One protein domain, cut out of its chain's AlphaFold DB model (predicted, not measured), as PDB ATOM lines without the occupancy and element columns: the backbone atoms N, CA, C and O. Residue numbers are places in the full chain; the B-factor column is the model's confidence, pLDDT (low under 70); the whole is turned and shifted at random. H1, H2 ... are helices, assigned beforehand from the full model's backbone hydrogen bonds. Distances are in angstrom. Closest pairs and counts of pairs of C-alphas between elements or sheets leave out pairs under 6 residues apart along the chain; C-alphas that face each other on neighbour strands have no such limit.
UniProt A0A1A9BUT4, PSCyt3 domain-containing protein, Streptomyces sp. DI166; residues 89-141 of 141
ATOM      1  N   CYS A  89     -37.066  -9.568  16.955       92.81
ATOM      2  CA  CYS A  89     -38.326 -10.031  16.360       92.81
ATOM      3  C   CYS A  89     -38.827  -9.166  15.197       92.81
ATOM      4  O   CYS A  89     -39.900  -9.439  14.666       92.81
ATOM      5  N   HIS A  90     -38.101  -8.102  14.840       91.81
ATOM      6  CA  HIS A  90     -38.389  -7.148  13.758       91.81
ATOM      7  C   HIS A  90     -39.758  -6.439  13.823       91.81
ATOM      8  O   HIS A  90     -40.123  -5.675  12.919       91.81
ATOM      9  N   ARG A  91     -40.508  -6.627  14.917       94.06
ATOM     10  CA  ARG A  91     -41.753  -5.902  15.189       94.06
ATOM     11  C   ARG A  91     -41.452  -4.441  15.488       94.06
ATOM     12  O   ARG A  91     -40.462  -4.137  16.152       94.06
ATOM     13  N   ARG A  92     -42.316  -3.554  14.988       95.25
ATOM     14  CA  ARG A  92     -42.267  -2.125  15.315       95.25
ATOM     15  C   ARG A  92     -42.482  -1.937  16.811       95.25
ATOM     16  O   ARG A  92     -43.248  -2.690  17.410       95.25
ATOM     17  N   PHE A  93     -41.794  -0.956  17.383       95.81
ATOM     18  CA  PHE A  93     -42.083  -0.545  18.749       95.81
ATOM     19  C   PHE A  93     -43.451   0.120  18.807       95.81
ATOM     20  O   PHE A  93     -43.771   0.949  17.956       95.81
ATOM     21  N   ASP A  94     -44.234  -0.261  19.808       95.25
ATOM     22  CA  ASP A  94     -45.552   0.304  20.057       95.25
ATOM     23  C   ASP A  94     -45.594   0.884  21.477       95.25
ATOM     24  O   ASP A  94     -45.786   0.126  22.427       95.25
ATOM     25  N   PRO A  95     -45.411   2.207  21.644       93.75
ATOM     26  CA  PRO A  95     -45.444   2.839  22.962       93.75
ATOM     27  C   PRO A  95     -46.841   2.834  23.595       93.75
ATOM     28  O   PRO A  95     -46.977   3.134  24.780       93.75
ATOM     29  N   THR A  96     -47.883   2.509  22.824       95.88
ATOM     30  CA  THR A  96     -49.252   2.375  23.331       95.88
ATOM     31  C   THR A  96     -49.552   0.968  23.850       95.88
ATOM     32  O   THR A  96     -50.545   0.776  24.553       95.88
ATOM     33  N   ASP A  97     -48.673  -0.008  23.586       92.56
ATOM     34  CA  ASP A  97     -48.780  -1.361  24.124       92.56
ATOM     35  C   ASP A  97     -48.298  -1.398  25.584       92.56
ATOM     36  O   ASP A  97     -47.124  -1.619  25.888       92.56
ATOM     37  N   THR A  98     -49.232  -1.155  26.506       90.94
ATOM     38  CA  THR A  98     -48.974  -1.054  27.952       90.94
ATOM     39  C   THR A  98     -48.832  -2.400  28.660       90.94
ATOM     40  O   THR A  98     -48.562  -2.428  29.864       90.94
ATOM     41  N   ARG A  99     -48.987  -3.521  27.947       91.88
ATOM     42  CA  ARG A  99     -48.811  -4.859  28.523       91.88
ATOM     43  C   ARG A  99     -47.374  -5.057  28.998       91.88
ATOM     44  O   ARG A  99     -46.426  -4.502  28.437       91.88
ATOM     45  N   PHE A 100     -47.209  -5.886  30.025       84.12
ATOM     46  CA  PHE A 100     -45.886  -6.254  30.528       84.12
ATOM     47  C   PHE A 100     -45.050  -6.942  29.433       84.12
ATOM     48  O   PHE A 100     -43.939  -6.507  29.154       84.12
ATOM     49  N   ASP A 101     -45.651  -7.891  28.710       84.88
ATOM     50  CA  ASP A 101     -45.083  -8.605  27.556       84.88
ATOM     51  C   ASP A 101     -45.342  -7.890  26.212       84.88
ATOM     52  O   ASP A 101     -45.389  -8.511  25.142       84.88
ATOM     53  N   GLY A 102     -45.549  -6.574  26.261       92.69
ATOM     54  CA  GLY A 102     -45.886  -5.756  25.106       92.69
ATOM     55  C   GLY A 102     -44.739  -5.569  24.106       92.69
ATOM     56  O   GLY A 102     -43.589  -5.989  24.300       92.69
ATOM     57  N   HIS A 103     -45.060  -4.906  22.997       95.38
ATOM     58  CA  HIS A 103     -44.117  -4.555  21.936       95.38
ATOM     59  C   HIS A 103     -43.466  -3.178  22.086       95.38
ATOM     60  O   HIS A 103     -42.687  -2.796  21.212       95.38
ATOM     61  N   ASP A 104     -43.696  -2.462  23.186       96.00
ATOM     62  CA  ASP A 104     -42.947  -1.243  23.489       96.00
ATOM     63  C   ASP A 104     -41.437  -1.522  23.638       96.00
ATOM     64  O   ASP A 104     -40.991  -2.646  23.919       96.00
ATOM     65  N   ARG A 105     -40.628  -0.485  23.429       95.88
ATOM     66  CA  ARG A 105     -39.181  -0.527  23.601       95.88
ATOM     67  C   ARG A 105     -38.835  -0.763  25.071       95.88
ATOM     68  O   ARG A 105     -39.367  -0.124  25.976       95.88
ATOM     69  N   TYR A 106     -37.900  -1.675  25.321       94.19
ATOM     70  CA  TYR A 106     -37.339  -1.850  26.655       94.19
ATOM     71  C   TYR A 106     -36.269  -0.779  26.900       94.19
ATOM     72  O   TYR A 106     -35.147  -0.895  26.397       94.19
ATOM     73  N   ALA A 107     -36.617   0.268  27.654       91.25
ATOM     74  CA  ALA A 107     -35.742   1.415  27.923       91.25
ATOM     75  C   ALA A 107     -35.112   1.975  26.623       91.25
ATOM     76  O   ALA A 107     -35.787   2.077  25.603       91.25
ATOM     77  N   ASN A 108     -33.813   2.296  26.623       89.62
ATOM     78  CA  ASN A 108     -33.078   2.777  25.442       89.62
ATOM     79  C   ASN A 108     -32.371   1.650  24.664       89.62
ATOM     80  O   ASN A 108     -31.333   1.869  24.035       89.62
ATOM     81  N   THR A 109     -32.895   0.425  24.730       92.25
ATOM     82  CA  THR A 109     -32.294  -0.737  24.057       92.25
ATOM     83  C   THR A 109     -32.871  -0.943  22.647       92.25
ATOM     84  O   THR A 109     -33.934  -0.404  22.313       92.25
ATOM     85  N   PRO A 110     -32.205  -1.736  21.784       93.75
ATOM     86  CA  PRO A 110     -32.759  -2.136  20.489       93.75
ATOM     87  C   PRO A 110     -33.786  -3.284  20.595       93.75
ATOM     88  O   PRO A 110     -34.120  -3.907  19.586       93.75
ATOM     89  N   TRP A 111     -34.293  -3.593  21.791       95.00
ATOM     90  CA  TRP A 111     -35.155  -4.746  22.059       95.00
ATOM     91  C   TRP A 111     -36.524  -4.307  22.590       95.00
ATOM     92  O   TRP A 111     -36.641  -3.279  23.256       95.00
ATOM     93  N   CYS A 112     -37.579  -5.077  22.303       96.56
ATOM     94  CA  CYS A 112     -38.892  -4.864  22.922       96.56
ATOM     95  C   CYS A 112     -38.990  -5.593  24.267       96.56
ATOM     96  O   CYS A 112     -38.253  -6.561  24.487       96.56
ATOM     97  N   ARG A 113     -39.915  -5.156  25.131       95.50
ATOM     98  CA  ARG A 113     -40.135  -5.731  26.475       95.50
ATOM     99  C   ARG A 113     -40.278  -7.253  26.426       95.50
ATOM    100  O   ARG A 113     -39.435  -7.956  26.974       95.50
ATOM    101  N   ARG A 114     -41.172  -7.759  25.569       95.81
ATOM    102  CA  ARG A 114     -41.358  -9.203  25.342       95.81
ATOM    103  C   ARG A 114     -40.078  -9.982  25.033       95.81
ATOM    104  O   ARG A 114     -39.908 -11.116  25.462       95.81
ATOM    105  N   CYS A 115     -39.185  -9.418  24.218       95.50
ATOM    106  CA  CYS A 115     -37.949 -10.107  23.840       95.50
ATOM    107  C   CYS A 115     -36.935 -10.155  24.985       95.50
ATOM    108  O   CYS A 115     -36.156 -11.109  25.041       95.50
ATOM    109  N   ILE A 116     -36.942  -9.136  25.847       94.44
ATOM    110  CA  ILE A 116     -36.142  -9.078  27.070       94.44
ATOM    111  C   ILE A 116     -36.692 -10.056  28.104       94.44
ATOM    112  O   ILE A 116     -35.911 -10.804  28.684       94.44
ATOM    113  N   ASP A 117     -38.010 -10.127  28.269       93.31
ATOM    114  CA  ASP A 117     -38.639 -11.066  29.201       93.31
ATOM    115  C   ASP A 117     -38.363 -12.515  28.785       93.31
ATOM    116  O   ASP A 117     -37.785 -13.276  29.558       93.31
ATOM    117  N   ASN A 118     -38.571 -12.850  27.506       92.88
ATOM    118  CA  ASN A 118     -38.206 -14.159  26.946       92.88
ATOM    119  C   ASN A 118     -36.711 -14.501  27.100       92.88
ATOM    120  O   ASN A 118     -36.327 -15.664  27.012       92.88
ATOM    121  N   CYS A 119     -35.838 -13.496  27.198       92.75
ATOM    122  CA  CYS A 119     -34.415 -13.701  27.464       92.75
ATOM    123  C   CYS A 119     -34.197 -14.002  28.953       92.75
ATOM    124  O   CYS A 119     -33.585 -15.006  29.293       92.75
ATOM    125  N   ARG A 120     -34.785 -13.220  29.859       91.12
ATOM    126  CA  ARG A 120     -34.692 -13.461  31.310       91.12
ATOM    127  C   ARG A 120     -35.249 -14.823  31.726       91.12
ATOM    128  O   ARG A 120     -34.678 -15.468  32.599       91.12
ATOM    129  N   GLU A 121     -36.315 -15.273  31.075       92.00
ATOM    130  CA  GLU A 121     -36.956 -16.566  31.339       92.00
ATOM    131  C   GLU A 121     -36.206 -17.765  30.730       92.00
ATOM    132  O   GLU A 121     -36.457 -18.905  31.114       92.00
ATOM    133  N   GLY A 122     -35.254 -17.540  29.816       86.25
ATOM    134  CA  GLY A 122     -34.538 -18.604  29.101       86.25
ATOM    135  C   GLY A 122     -33.560 -19.433  29.951       86.25
ATOM    136  O   GLY A 122     -32.986 -20.401  29.454       86.25
ATOM    137  N   GLY A 123     -33.344 -19.079  31.220       84.94
ATOM    138  CA  GLY A 123     -32.407 -19.769  32.113       84.94
ATOM    139  C   GLY A 123     -30.930 -19.510  31.777       84.94
ATOM    140  O   GLY A 123     -30.597 -18.720  30.901       84.94
ATOM    141  N   THR A 124     -30.006 -20.164  32.481       78.81
ATOM    142  CA  THR A 124     -28.560 -19.856  32.416       78.81
ATOM    143  C   THR A 124     -27.843 -20.352  31.157       78.81
ATOM    144  O   THR A 124     -26.723 -19.923  30.899       78.81
ATOM    145  N   GLY A 125     -28.461 -21.239  30.372       81.12
ATOM    146  CA  GLY A 125     -27.851 -21.846  29.181       81.12
ATOM    147  C   GLY A 125     -28.371 -21.325  27.840       81.12
ATOM    148  O   GLY A 125     -27.956 -21.831  26.797       81.12
ATOM    149  N   HIS A 126     -29.304 -20.365  27.827       88.12
ATOM    150  CA  HIS A 126     -29.852 -19.888  26.561       88.12
ATOM    151  C   HIS A 126     -28.892 -18.914  25.868       88.12
ATOM    152  O   HIS A 126     -28.436 -17.925  26.439       88.12
ATOM    153  N   MET A 127     -28.634 -19.176  24.591       88.62
ATOM    154  CA  MET A 127     -27.872 -18.286  23.722       88.62
ATOM    155  C   MET A 127     -28.855 -17.476  22.885       88.62
ATOM    156  O   MET A 127     -29.693 -18.033  22.173       88.62
ATOM    157  N   CYS A 128     -28.788 -16.151  22.981       90.12
ATOM    158  CA  CYS A 128     -29.609 -15.272  22.159       90.12
ATOM    159  C   CYS A 128     -28.883 -13.957  21.839       90.12
ATOM    160  O   CYS A 128     -27.923 -13.612  22.529       90.12
ATOM    161  N   PRO A 129     -29.368 -13.179  20.851       90.25
ATOM    162  CA  PRO A 129     -28.760 -11.900  20.471       90.25
ATOM    163  C   PRO A 129     -28.681 -10.851  21.591       90.25
ATOM    164  O   PRO A 129     -27.966  -9.865  21.444       90.25
ATOM    165  N   ILE A 130     -29.436 -11.034  22.682       91.00
ATOM    166  CA  ILE A 130     -29.428 -10.149  23.854       91.00
ATOM    167  C   ILE A 130     -28.287 -10.530  24.811       91.00
ATOM    168  O   ILE A 130     -27.576  -9.639  25.264       91.00
ATOM    169  N   CYS A 131     -28.096 -11.825  25.100       89.88
ATOM    170  CA  CYS A 131     -27.038 -12.307  26.001       89.88
ATOM    171  C   CYS A 131     -25.655 -12.336  25.338       89.88
ATOM    172  O   CYS A 131     -24.661 -12.031  25.985       89.88
ATOM    173  N   GLU A 132     -25.586 -12.700  24.054       88.44
ATOM    174  CA  GLU A 132     -24.331 -12.838  23.303       88.44
ATOM    175  C   GLU A 132     -24.353 -11.989  22.020       88.44
ATOM    176  O   GLU A 132     -24.326 -12.533  20.913       88.44
ATOM    177  N   PRO A 133     -24.399 -10.648  22.112       85.75
ATOM    178  CA  PRO A 133     -24.514  -9.783  20.936       85.75
ATOM    179  C   PRO A 133     -23.380  -9.998  19.925       85.75
ATOM    180  O   PRO A 133     -23.642 -10.022  18.723       85.75
ATOM    181  N   ALA A 134     -22.154 -10.262  20.392       85.69
ATOM    182  CA  ALA A 134     -20.991 -10.508  19.534       85.69
ATOM    183  C   ALA A 134     -21.193 -11.687  18.564       85.69
ATOM    184  O   ALA A 134     -20.730 -11.642  17.428       85.69
ATOM    185  N   ARG A 135     -21.942 -12.718  18.975       84.69
ATOM    186  CA  ARG A 135     -22.240 -13.889  18.138       84.69
ATOM    187  C   ARG A 135     -23.203 -13.575  16.990       84.69
ATOM    188  O   ARG A 135     -23.231 -14.296  15.999       84.69
ATOM    189  N   TYR A 136     -23.980 -12.501  17.115       81.69
ATOM    190  CA  TYR A 136     -25.031 -12.104  16.175       81.69
ATOM    191  C   TYR A 136     -24.747 -10.737  15.528       81.69
ATOM    192  O   TYR A 136     -25.673 -10.005  15.167       81.69
ATOM    193  N   GLY A 137     -23.466 -10.364  15.410       72.25
ATOM    194  CA  GLY A 137     -23.043  -9.117  14.761       72.25
ATOM    195  C   GLY A 137     -23.448  -7.848  15.521       72.25
ATOM    196  O   GLY A 137     -23.683  -6.800  14.919       72.25
ATOM    197  N   GLY A 138     -23.638  -7.928  16.838       67.56
ATOM    198  CA  GLY A 138     -23.830  -6.774  17.716       67.56
ATOM    199  C   GLY A 138     -22.519  -6.333  18.365       67.56
ATOM    200  O   GLY A 138     -21.717  -7.173  18.763       67.56
ATOM    201  N   GLU A 139     -22.318  -5.023  18.509       60.34
ATOM    202  CA  GLU A 139     -21.235  -4.478  19.335       60.34
ATOM    203  C   GLU A 139     -21.504  -4.765  20.820       60.34
ATOM    204  O   GLU A 139     -22.635  -4.611  21.297       60.34
ATOM    205  N   GLN A 140     -20.467  -5.179  21.553       53.38
ATOM    206  CA  GLN A 140     -20.498  -5.178  23.015       53.38
ATOM    207  C   GLN A 140     -20.453  -3.712  23.465       53.38
ATOM    208  O   GLN A 140     -19.512  -3.000  23.122       53.38
ATOM    209  N   ARG A 141     -21.499  -3.252  24.156       50.00
ATOM    210  CA  ARG A 141     -21.502  -1.947  24.827       50.00
ATOM    211  C   ARG A 141     -20.940  -2.073  26.229       50.00
ATOM    212  O   ARG A 141     -21.292  -3.080  26.883       50.00
TER     213      ARG A 141
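Overview. This is residues 89 to 141 of the 141 residues of the protein "PSCyt3 domain-containing protein" of Streptomyces sp. DI166 (UniProt A0A1A9BUT4). Little regular structure is here: a short helix, H1, sits between a wide loop of residues 89 to 112 at one end of the longest axis and a smaller loop ending in the one-turn helix H2 at the other. Residues 121 to 126 stick out on the way from H1 to H2. The printed part has 53 residues with two named helices, H1 then H2, and no named strand; the class is all helix, though the helices hold only 12 residues. It is only just compact, close to loose, with a radius of gyration of the C-alphas of 11.6 A and spans of 32 by 23 by 17 A.

Along the chain. Find C-alpha 113 at (-40.135, -5.731, 26.475); from there H1, residues 113 to 120, runs 10.6 A. H2, residues 133 to 136, ends at C-alpha 136, at (-25.031, -12.104, 16.175).

Arrangement. H1 and H2 are apart. In H1 every O i to N i+4 pair is within hydrogen-bond range; H2 is too short for such a pair, but its one O i to N i+3 pair is within range.

Size, cuts and confidence. The C-alphas of Thr 96 and Gly 125, the two farthest apart, are 32.8 A apart. The printed part has no cut, and H1 to H2 is a long link. Look for pLDDT under 70 at residues 138 to 141.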